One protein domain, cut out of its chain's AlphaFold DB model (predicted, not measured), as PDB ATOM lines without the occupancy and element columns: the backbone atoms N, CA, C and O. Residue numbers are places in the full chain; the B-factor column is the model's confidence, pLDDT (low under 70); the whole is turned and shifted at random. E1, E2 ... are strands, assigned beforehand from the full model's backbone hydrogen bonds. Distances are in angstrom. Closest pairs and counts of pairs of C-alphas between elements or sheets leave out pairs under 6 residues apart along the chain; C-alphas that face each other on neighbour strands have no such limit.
ATOM      1  N   LYS A  47     172.002 167.051 177.524       86.31
ATOM      2  CA  LYS A  47     173.358 167.106 176.993       86.31
ATOM      3  C   LYS A  47     173.308 167.573 175.543       86.31
ATOM      4  O   LYS A  47     172.494 167.090 174.758       86.31
ATOM      5  N   ALA A  48     174.187 168.492 175.175       85.00
ATOM      6  CA  ALA A  48     174.339 168.942 173.803       85.00
ATOM      7  C   ALA A  48     175.816 169.151 173.460       85.00
ATOM      8  O   ALA A  48     176.664 169.324 174.336       85.00
ATOM      9  N   SER A  49     176.098 169.125 172.162       83.25
ATOM     10  CA  SER A  49     177.436 169.318 171.616       83.25
ATOM     11  C   SER A  49     177.377 170.442 170.590       83.25
ATOM     12  O   SER A  49     176.533 170.422 169.694       83.25
ATOM     13  N   LEU A  50     178.255 171.430 170.731       80.00
ATOM     14  CA  LEU A  50     178.433 172.509 169.765       80.00
ATOM     15  C   LEU A  50     179.910 172.551 169.382       80.00
ATOM     16  O   LEU A  50     180.769 172.865 170.208       80.00
ATOM     17  N   ALA A  51     180.197 172.225 168.119       84.06
ATOM     18  CA  ALA A  51     181.552 171.935 167.651       84.06
ATOM     19  C   ALA A  51     182.214 170.848 168.529       84.06
ATOM     20  O   ALA A  51     181.610 169.807 168.771       84.06
ATOM     21  N   GLU A  52     183.433 171.089 169.015       81.69
ATOM     22  CA  GLU A  52     184.179 170.161 169.879       81.69
ATOM     23  C   GLU A  52     183.850 170.312 171.379       81.69
ATOM     24  O   GLU A  52     184.506 169.693 172.216       81.69
ATOM     25  N   HIS A  53     182.858 171.135 171.741       81.94
ATOM     26  CA  HIS A  53     182.526 171.416 173.137       81.94
ATOM     27  C   HIS A  53     181.184 170.805 173.532       81.94
ATOM     28  O   HIS A  53     180.167 170.989 172.859       81.94
ATOM     29  N   GLU A  54     181.178 170.120 174.671       86.38
ATOM     30  CA  GLU A  54     179.962 169.635 175.314       86.38
ATOM     31  C   GLU A  54     179.422 170.687 176.290       86.38
ATOM     32  O   GLU A  54     180.177 171.336 177.019       86.38
ATOM     33  N   TYR A  55     178.103 170.840 176.323       88.81
ATOM     34  CA  TYR A  55     177.403 171.692 177.274       88.81
ATOM     35  C   TYR A  55     176.108 171.029 177.738       88.81
ATOM     36  O   TYR A  55     175.561 170.129 177.096       88.81
ATOM     37  N   TRP A  56     175.613 171.493 178.876       89.81
ATOM     38  CA  TRP A  56     174.342 171.090 179.448       89.81
ATOM     39  C   TRP A  56     173.411 172.279 179.471       89.81
ATOM     40  O   TRP A  56     173.828 173.389 179.803       89.81
ATOM     41  N   TRP A  57     172.155 172.048 179.121       89.50
ATOM     42  CA  TRP A  57     171.150 173.097 179.125       89.50
ATOM     43  C   TRP A  57     169.810 172.594 179.650       89.50
ATOM     44  O   TRP A  57     169.485 171.416 179.509       89.50
ATOM     45  N   ARG A  58     169.029 173.488 180.248       88.31
ATOM     46  CA  ARG A  58     167.616 173.260 180.567       88.31
ATOM     47  C   ARG A  58     166.819 174.534 180.337       88.31
ATOM     48  O   ARG A  58     167.366 175.636 180.406       88.31
ATOM     49  N   SER A  59     165.531 174.377 180.073       87.19
ATOM     50  CA  SER A  59     164.604 175.504 180.065       87.19
ATOM     51  C   SER A  59     164.126 175.770 181.491       87.19
ATOM     52  O   SER A  59     164.114 174.868 182.331       87.19
ATOM     53  N   GLY A  60     163.689 176.994 181.774       80.69
ATOM     54  CA  GLY A  60     162.896 177.204 182.978       80.69
ATOM     55  C   GLY A  60     161.477 176.646 182.832       80.69
ATOM     56  O   GLY A  60     161.081 176.137 181.781       80.69
ATOM     57  N   GLU A  61     160.713 176.707 183.915       79.88
ATOM     58  CA  GLU A  61     159.348 176.177 183.984       79.88
ATOM     59  C   GLU A  61     158.395 176.908 183.033       79.88
ATOM     60  O   GLU A  61     157.463 176.311 182.490       79.88
ATOM     61  N   THR A  62     158.639 178.198 182.814       76.94
ATOM     62  CA  THR A  62     157.849 179.042 181.926       76.94
ATOM     63  C   THR A  62     158.669 179.528 180.739       76.94
ATOM     64  O   THR A  62     159.891 179.626 180.791       76.94
ATOM     65  N   ALA A  63     157.991 179.913 179.655       72.12
ATOM     66  CA  ALA A  63     158.650 180.515 178.494       72.12
ATOM     67  C   ALA A  63     159.312 181.876 178.796       72.12
ATOM     68  O   ALA A  63     160.085 182.367 177.977       72.12
ATOM     69  N   ALA A  64     158.978 182.503 179.930       79.25
ATOM     70  CA  ALA A  64     159.596 183.746 180.380       79.25
ATOM     71  C   ALA A  64     160.879 183.506 181.192       79.25
ATOM     72  O   ALA A  64     161.650 184.444 181.397       79.25
ATOM     73  N   ASP A  65     161.107 182.275 181.650       83.25
ATOM     74  CA  ASP A  65     162.287 181.931 182.424       83.25
ATOM     75  C   ASP A  65     163.517 181.856 181.509       83.25
ATOM     76  O   ASP A  65     163.445 181.431 180.352       83.25
ATOM     77  N   ALA A  66     164.672 182.259 182.036       85.00
ATOM     78  CA  ALA A  66     165.923 182.170 181.300       85.00
ATOM     79  C   ALA A  66     166.332 180.702 181.084       85.00
ATOM     80  O   ALA A  66     166.185 179.866 181.975       85.00
ATOM     81  N   ILE A  67     166.893 180.406 179.909       89.06
ATOM     82  CA  ILE A  67     167.570 179.130 179.654       89.06
ATOM     83  C   ILE A  67     168.839 179.093 180.506       89.06
ATOM     84  O   ILE A  67     169.649 180.022 180.469       89.06
ATOM     85  N   GLU A  68     169.029 178.002 181.239       91.44
ATOM     86  CA  GLU A  68     170.258 177.753 181.983       91.44
ATOM     87  C   GLU A  68     171.211 176.922 181.126       91.44
ATOM     88  O   GLU A  68     170.802 175.934 180.517       91.44
ATOM     89  N   ILE A  69     172.485 177.323 181.079       90.75
ATOM     90  CA  ILE A  69     173.541 176.642 180.326       90.75
ATOM     91  C   ILE A  69     174.775 176.514 181.214       90.75
ATOM     92  O   ILE A  69     175.177 177.476 181.868       90.75
ATOM     93  N   THR A  70     175.408 175.344 181.207       91.06
ATOM     94  CA  THR A  70     176.688 175.115 181.880       91.06
ATOM     95  C   THR A  70     177.604 174.205 181.064       91.06
ATOM     96  O   THR A  70     177.149 173.369 180.287       91.06
ATOM     97  N   THR A  71     178.915 174.370 181.231       89.62
ATOM     98  CA  THR A  71     179.946 173.520 180.614       89.62
ATOM     99  C   THR A  71     180.398 172.378 181.525       89.62
ATOM    100  O   THR A  71     181.164 171.520 181.097       89.62
ATOM    101  N   PHE A  72     179.956 172.350 182.786       88.00
ATOM    102  CA  PHE A  72     180.185 171.228 183.698       88.00
ATOM    103  C   PHE A  72     178.929 170.363 183.799       88.00
ATOM    104  O   PHE A  72     177.822 170.850 183.606       88.00
ATOM    105  N   VAL A  73     179.092 169.077 184.117       85.81
ATOM    106  CA  VAL A  73     177.954 168.169 184.316       85.81
ATOM    107  C   VAL A  73     177.174 168.616 185.561       85.81
ATOM    108  O   VAL A  73     177.754 168.591 186.651       85.81
ATOM    109  N   PRO A  74     175.893 169.008 185.443       88.81
ATOM    110  CA  PRO A  74     175.070 169.345 186.598       88.81
ATOM    111  C   PRO A  74     174.937 168.141 187.528       88.81
ATOM    112  O   PRO A  74     174.874 166.991 187.077       88.81
ATOM    113  N   THR A  75     174.888 168.387 188.835       86.44
ATOM    114  CA  THR A  75     174.792 167.306 189.823       86.44
ATOM    115  C   THR A  75     173.495 166.530 189.632       86.44
ATOM    116  O   THR A  75     173.517 165.312 189.562       86.44
ATOM    117  N   GLU A  76     172.383 167.229 189.443       86.19
ATOM    118  CA  GLU A  76     171.043 166.666 189.289       86.19
ATOM    119  C   GLU A  76     170.724 166.158 187.870       86.19
ATOM    120  O   GLU A  76     169.602 165.715 187.606       86.19
ATOM    121  N   ALA A  77     171.680 166.239 186.938       88.56
ATOM    122  CA  ALA A  77     171.489 165.754 185.579       88.56
ATOM    123  C   ALA A  77     171.440 164.224 185.539       88.56
ATOM    124  O   ALA A  77     172.289 163.536 186.116       88.56
ATOM    125  N   TRP A  78     170.477 163.699 184.782       90.69
ATOM    126  CA  TRP A  78     170.468 162.298 184.387       90.69
ATOM    127  C   TRP A  78     171.656 161.982 183.482       90.69
ATOM    128  O   TRP A  78     172.101 162.790 182.664       90.69
ATOM    129  N   ARG A  79     172.174 160.773 183.652       88.69
ATOM    130  CA  ARG A  79     173.345 160.234 182.968       88.69
ATOM    131  C   ARG A  79     172.995 158.868 182.418       88.69
ATOM    132  O   ARG A  79     172.175 158.156 182.995       88.69
ATOM    133  N   VAL A  80     173.660 158.477 181.338       90.56
ATOM    134  CA  VAL A  80     173.538 157.120 180.804       90.56
ATOM    135  C   VAL A  80     174.646 156.254 181.380       90.56
ATOM    136  O   VAL A  80     175.827 156.577 181.260       90.56
ATOM    137  N   GLY A  81     174.261 155.162 182.030       90.81
ATOM    138  CA  GLY A  81     175.150 154.067 182.392       90.81
ATOM    139  C   GLY A  81     174.923 152.866 181.479       90.81
ATOM    140  O   GLY A  81     173.913 152.782 180.780       90.81
ATOM    141  N   MET A  82     175.858 151.917 181.498       92.12
ATOM    142  CA  MET A  82     175.752 150.665 180.749       92.12
ATOM    143  C   MET A  82     175.757 149.487 181.717       92.12
ATOM    144  O   MET A  82     176.690 149.334 182.505       92.12
ATOM    145  N   LEU A  83     174.719 148.651 181.665       89.00
ATOM    146  CA  LEU A  83     174.706 147.383 182.389       89.00
ATOM    147  C   LEU A  83     175.731 146.414 181.773       89.00
ATOM    148  O   LEU A  83     176.026 146.525 180.580       89.00
ATOM    149  N   PRO A  84     176.208 145.394 182.514       92.50
ATOM    150  CA  PRO A  84     177.101 144.364 181.967       92.50
ATOM    151  C   PRO A  84     176.543 143.627 180.741       92.50
ATOM    152  O   PRO A  84     177.298 143.101 179.933       92.50
ATOM    153  N   SER A  85     175.216 143.607 180.582       89.50
ATOM    154  CA  SER A  85     174.529 143.070 179.404       89.50
ATOM    155  C   SER A  85     174.640 143.953 178.153       89.50
ATOM    156  O   SER A  85     174.135 143.573 177.101       89.50
ATOM    157  N   GLY A  86     175.237 145.143 178.257       88.06
ATOM    158  CA  GLY A  86     175.258 146.156 177.201       88.06
ATOM    159  C   GLY A  86     173.960 146.961 177.088       88.06
ATOM    160  O   GLY A  86     173.825 147.766 176.172       88.06
ATOM    161  N   ARG A  87     172.997 146.771 177.999       88.69
ATOM    162  CA  ARG A  87     171.756 147.554 178.021       88.69
ATOM    163  C   ARG A  87     171.991 148.908 178.713       88.69
ATOM    164  O   ARG A  87     172.515 148.904 179.830       88.69
ATOM    165  N   PRO A  88     171.600 150.039 178.097       91.56
ATOM    166  CA  PRO A  88     171.701 151.338 178.744       91.56
ATOM    167  C   PRO A  88     170.678 151.472 179.878       91.56
ATOM    168  O   PRO A  88     169.614 150.846 179.856       91.56
ATOM    169  N   TYR A  89     171.017 152.291 180.868       91.12
ATOM    170  CA  TYR A  89     170.116 152.728 181.929       91.12
ATOM    171  C   TYR A  89     170.340 154.206 182.238       91.12
ATOM    172  O   TYR A  89     171.432 154.730 182.004       91.12
ATOM    173  N   LEU A  90     169.323 154.872 182.780       92.44
ATOM    174  CA  LEU A  90     169.461 156.237 183.271       92.44
ATOM    175  C   LEU A  90     169.750 156.221 184.766       92.44
ATOM    176  O   LEU A  90     169.164 155.436 185.507       92.44
ATOM    177  N   TRP A  91     170.646 157.093 185.212       92.19
ATOM    178  CA  TRP A  91     170.898 157.306 186.631       92.19
ATOM    179  C   TRP A  91     171.229 158.763 186.934       92.19
ATOM    180  O   TRP A  91     171.768 159.473 186.083       92.19
ATOM    181  N   ARG A  92     170.936 159.213 188.151       91.00
ATOM    182  CA  ARG A  92     171.399 160.497 188.683       91.00
ATOM    183  C   ARG A  92     171.731 160.366 190.168       91.00
ATOM    184  O   ARG A  92     171.104 159.561 190.856       91.00
ATOM    185  N   PRO A  93     172.708 161.125 190.681       89.75
ATOM    186  CA  PRO A  93     172.957 161.148 192.114       89.75
ATOM    187  C   PRO A  93     171.767 161.785 192.843       89.75
ATOM    188  O   PRO A  93     171.142 162.721 192.338       89.75
ATOM    189  N   THR A  94     171.476 161.282 194.039       88.19
ATOM    190  CA  THR A  94     170.548 161.918 194.976       88.19
ATOM    191  C   THR A  94     171.345 162.624 196.077       88.19
ATOM    192  O   THR A  94     172.568 162.756 195.995       88.19
ATOM    193  N   THR A  95     170.659 163.120 197.107       88.69
ATOM    194  CA  THR A  95     171.318 163.646 198.312       88.69
ATOM    195  C   THR A  95     172.120 162.563 199.040       88.69
ATOM    196  O   THR A  95     173.098 162.891 199.711       88.69
ATOM    197  N   ASP A  96     171.714 161.297 198.914       88.56
ATOM    198  CA  ASP A  96     172.451 160.155 199.439       88.56
ATOM    199  C   ASP A  96     173.372 159.596 198.335       88.56
ATOM    200  O   ASP A  96     172.883 159.104 197.313       88.56
ATOM    201  N   PRO A  97     174.706 159.694 198.482       85.31
ATOM    202  CA  PRO A  97     175.634 159.198 197.470       85.31
ATOM    203  C   PRO A  97     175.588 157.674 197.301       85.31
ATOM    204  O   PRO A  97     176.009 157.187 196.249       85.31
ATOM    205  N   ASP A  98     175.085 156.937 198.295       91.12
ATOM    206  CA  ASP A  98     174.984 155.478 198.262       91.12
ATOM    207  C   ASP A  98     173.649 154.990 197.664       91.12
ATOM    208  O   ASP A  98     173.508 153.800 197.373       91.12
ATOM    209  N   ASP A  99     172.698 155.900 197.415       91.69
ATOM    210  CA  ASP A  99     171.375 155.603 196.851       91.69
ATOM    211  C   ASP A  99     171.066 156.506 195.637       91.69
ATOM    212  O   ASP A  99     170.300 157.475 195.727       91.69
ATOM    213  N   PRO A 100     171.709 156.259 194.478       92.38
ATOM    214  CA  PRO A 100     171.408 156.991 193.258       92.38
ATOM    215  C   PRO A 100     170.019 156.624 192.734       92.38
ATOM    216  O   PRO A 100     169.597 155.469 192.766       92.38
ATOM    217  N   GLU A 101     169.340 157.595 192.133       93.00
ATOM    218  CA  GLU A 101     168.098 157.317 191.429       93.00
ATOM    219  C   GLU A 101     168.440 156.657 190.096       93.00
ATOM    220  O   GLU A 101     169.262 157.170 189.330       93.00
ATOM    221  N   VAL A 102     167.811 155.519 189.817       92.75
ATOM    222  CA  VAL A 102     168.026 154.719 188.611       92.75
ATOM    223  C   VAL A 102     166.688 154.524 187.914       92.75
ATOM    224  O   VAL A 102     165.686 154.271 188.572       92.75
ATOM    225  N   GLN A 103     166.681 154.631 186.586       92.94
ATOM    226  CA  GLN A 103     165.534 154.276 185.759       92.94
ATOM    227  C   GLN A 103     165.932 153.249 184.712       92.94
ATOM    228  O   GLN A 103     166.862 153.449 183.916       92.94
ATOM    229  N   LEU A 104     165.172 152.161 184.680       93.12
ATOM    230  CA  LEU A 104     165.316 151.118 183.680       93.12
ATOM    231  C   LEU A 104     164.182 151.210 182.664       93.12
ATOM    232  O   LEU A 104     163.007 151.050 182.979       93.12
ATOM    233  N   TRP A 105     164.550 151.393 181.399       93.00
ATOM    234  CA  TRP A 105     163.593 151.451 180.300       93.00
ATOM    235  C   TRP A 105     163.656 150.173 179.469       93.00
ATOM    236  O   TRP A 105     164.735 149.619 179.223       93.00
ATOM    237  N   GLN A 106     162.496 149.669 179.068       93.00
ATOM    238  CA  GLN A 106     162.349 148.547 178.149       93.00
ATOM    239  C   GLN A 106     161.716 149.023 176.846       93.00
ATOM    240  O   GLN A 106     160.856 149.900 176.849       93.00
ATOM    241  N   VAL A 107     162.145 148.430 175.733       94.38
ATOM    242  CA  VAL A 107     161.605 148.727 174.406       94.38
ATOM    243  C   VAL A 107     160.486 147.749 174.066       94.38
ATOM    244  O   VAL A 107     160.635 146.536 174.206       94.38
ATOM    245  N   GLY A 108     159.366 148.287 173.601       93.94
ATOM    246  CA  GLY A 108     158.266 147.546 173.006       93.94
ATOM    247  C   GLY A 108     158.013 148.002 171.572       93.94
ATOM    248  O   GLY A 108     158.567 148.995 171.097       93.94
ATOM    249  N   THR A 109     157.183 147.252 170.854       96.62
ATOM    250  CA  THR A 109     156.753 147.591 169.491       96.62
ATOM    251  C   THR A 109     155.237 147.484 169.422       96.62
ATOM    252  O   THR A 109     154.673 146.463 169.807       96.62
ATOM    253  N   LEU A 110     154.579 148.555 168.979       93.31
ATOM    254  CA  LEU A 110     153.139 148.556 168.720       93.31
ATOM    255  C   LEU A 110     152.830 147.699 167.487       93.31
ATOM    256  O   LEU A 110     153.700 147.468 166.652       93.31
ATOM    257  N   GLU A 111     151.569 147.303 167.309       95.50
ATOM    258  CA  GLU A 111     151.127 146.575 166.105       95.50
ATOM    259  C   GLU A 111     151.433 147.335 164.804       95.50
ATOM    260  O   GLU A 111     151.657 146.736 163.756       95.50
ATOM    261  N   THR A 112     151.515 148.667 164.878       94.50
ATOM    262  CA  THR A 112     151.903 149.546 163.768       94.50
ATOM    263  C   THR A 112     153.390 149.464 163.401       94.50
ATOM    264  O   THR A 112     153.817 150.127 162.459       94.50
ATOM    265  N   GLY A 113     154.203 148.726 164.160       93.81
ATOM    266  CA  GLY A 113     155.663 148.691 164.038       93.81
ATOM    267  C   GLY A 113     156.381 149.853 164.736       93.81
ATOM    268  O   GLY A 113     157.611 149.888 164.771       93.81
ATOM    269  N   THR A 114     155.644 150.802 165.318       94.31
ATOM    270  CA  THR A 114     156.223 151.942 166.038       94.31
ATOM    271  C   THR A 114     156.837 151.477 167.356       94.31
ATOM    272  O   THR A 114     156.169 150.818 168.157       94.31
ATOM    273  N   ARG A 115     158.099 151.844 167.605       94.44
ATOM    274  CA  ARG A 115     158.756 151.581 168.892       94.44
ATOM    275  C   ARG A 115     158.222 152.509 169.975       94.44
ATOM    276  O   ARG A 115     157.953 153.683 169.725       94.44
ATOM    277  N   TYR A 116     158.115 151.972 171.179       93.06
ATOM    278  CA  TYR A 116     157.865 152.737 172.391       93.06
ATOM    279  C   TYR A 116     158.789 152.239 173.497       93.06
ATOM    280  O   TYR A 116     159.277 151.108 173.452       93.06
ATOM    281  N   TRP A 117     159.015 153.077 174.496       92.94
ATOM    282  CA  TRP A 117     159.794 152.741 175.673       92.94
ATOM    283  C   TRP A 117     158.895 152.862 176.889       92.94
ATOM    284  O   TRP A 117     158.115 153.810 176.985       92.94
ATOM    285  N   PHE A 118     159.007 151.912 177.808       93.50
ATOM    286  CA  PHE A 118     158.318 151.967 179.087       93.50
ATOM    287  C   PHE A 118     159.309 151.831 180.238       93.50
ATOM    288  O   PHE A 118     160.230 151.010 180.182       93.50
ATOM    289  N   ASN A 119     159.133 152.659 181.257       92.25
ATOM    290  CA  ASN A 119     159.912 152.627 182.479       92.25
ATOM    291  C   ASN A 119     159.378 151.497 183.365       92.25
ATOM    292  O   ASN A 119     158.168 151.380 183.576       92.25
ATOM    293  N   THR A 120     160.268 150.627 183.837       91.19
ATOM    294  CA  THR A 120     159.883 149.463 184.643       91.19
ATOM    295  C   THR A 120     159.536 149.806 186.085       91.19
ATOM    296  O   THR A 120     158.930 148.976 186.757       91.19
ATOM    297  N   ASP A 121     159.909 150.998 186.543       88.06
ATOM    298  CA  ASP A 121     159.804 151.418 187.935       88.06
ATOM    299  C   ASP A 121     158.483 152.161 188.189       88.06
ATOM    300  O   ASP A 121     157.755 151.830 189.125       88.06
ATOM    301  N   ASP A 122     158.123 153.118 187.325       85.94
ATOM    302  CA  ASP A 122     156.919 153.954 187.479       85.94
ATOM    303  C   ASP A 122     155.828 153.708 186.415       85.94
ATOM    304  O   ASP A 122     154.720 154.242 186.517       85.94
ATOM    305  N   GLY A 123     156.114 152.885 185.401       88.12
ATOM    306  CA  GLY A 123     155.190 152.598 184.304       88.12
ATOM    307  C   GLY A 123     155.016 153.741 183.298       88.12
ATOM    308  O   GLY A 123     154.092 153.687 182.482       88.12
ATOM    309  N   ALA A 124     155.866 154.773 183.326       88.81
ATOM    310  CA  ALA A 124     155.861 155.838 182.330       88.81
ATOM    311  C   ALA A 124     156.136 155.280 180.925       88.81
ATOM    312  O   ALA A 124     156.908 154.338 180.754       88.81
ATOM    313  N   VAL A 125     155.521 155.876 179.899       90.38
ATOM    314  CA  VAL A 125     155.652 155.442 178.498       90.38
ATOM    315  C   VAL A 125     156.018 156.629 177.612       90.38
ATOM    316  O   VAL A 125     155.404 157.688 177.701       90.38
ATOM    317  N   THR A 126     156.986 156.440 176.717       87.38
ATOM    318  CA  THR A 126     157.428 157.442 175.738       87.38
ATOM    319  C   THR A 126     157.584 156.836 174.345       87.38
ATOM    320  O   THR A 126     157.849 155.647 174.184       87.38
ATOM    321  N   LEU A 127     157.421 157.672 173.318       89.62
ATOM    322  CA  LEU A 127     157.644 157.324 171.908       89.62
ATOM    323  C   LEU A 127     159.026 157.758 171.394       89.62
ATOM    324  O   LEU A 127     159.328 157.576 170.220       89.62
TER     325      LEU A 127
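Overview. This is residues 47 to 127 of the 140 residues of the protein "Hypothetical protein" of Prymnesium polylepis (UniProt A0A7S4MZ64). What does the model look like at first sight? Three small antiparallel sheets are strung along a loose arch: the sheet E1 E2 E3 at one end, the sheet E4 E5 E6 in the middle, and the hairpin E7 and E8 at the other end. E6 runs on into E7, while the first sheet is joined to the second by residues 71 to 78. How is it made up, and how large is it? The printed part has 81 residues with eight named strands, E1 to E8 in that order, and no named helix; the class is all strand, though under half of the residues, 35 of 81, are in named strands. The whole is loose, with a radius of gyration of the C-alphas of 15.9 A and spans of 41 by 35 by 29 A.

Along the chain. Where does the first sheet lie? E1 is residues 47 to 50, beginning at C-alpha 47 (173.358, 167.106, 176.993). E2 is residues 53 to 58, 16.8 A long, and E3 is residues 68 to 70. Which strands follow? E4 is residues 79 to 82, E5 is residues 88 to 92, 13.5 A long, and E6 is residues 101 to 103. E7 is residues 105 to 109, 13.4 A long, and E8 is residues 115 to 119, 13.7 A long, ending at C-alpha 119 (159.912, 152.627, 182.479).

Arrangement. How is the first sheet paired? E1 E2 E3 is a meander, each strand the antiparallel neighbour of the one before, with N 48 and O 55 at 2.9 A and N 56 and O 70 at 2.8 A. The pairing is staggered: E2 pairs with E1 over residues 53 to 56 and with E3 over residues 56 to 58. How is the second sheet paired? E4 E5 E6 is a meander too, with N 79 and O 91 at 2.8 A and N 92 and O 101 at 2.9 A. What follows E6? E6 runs on into E7 across a break of 1 residue, at 14 degrees. E7 and E8 form an antiparallel hairpin, with N 108 and O 116 at 2.8 A, and residues 117 to 118 of E8 pair antiparallel with residues 125 to 126.

Size, cuts and confidence. How far does it reach? The two C-alphas farthest apart, those of Ala 64 and Ser 85, are 43.3 A from each other. Are there cuts, long links or weak places? The printed part has no cut and no long link. Its mean pLDDT is 89.0, and no printed residue is under 70.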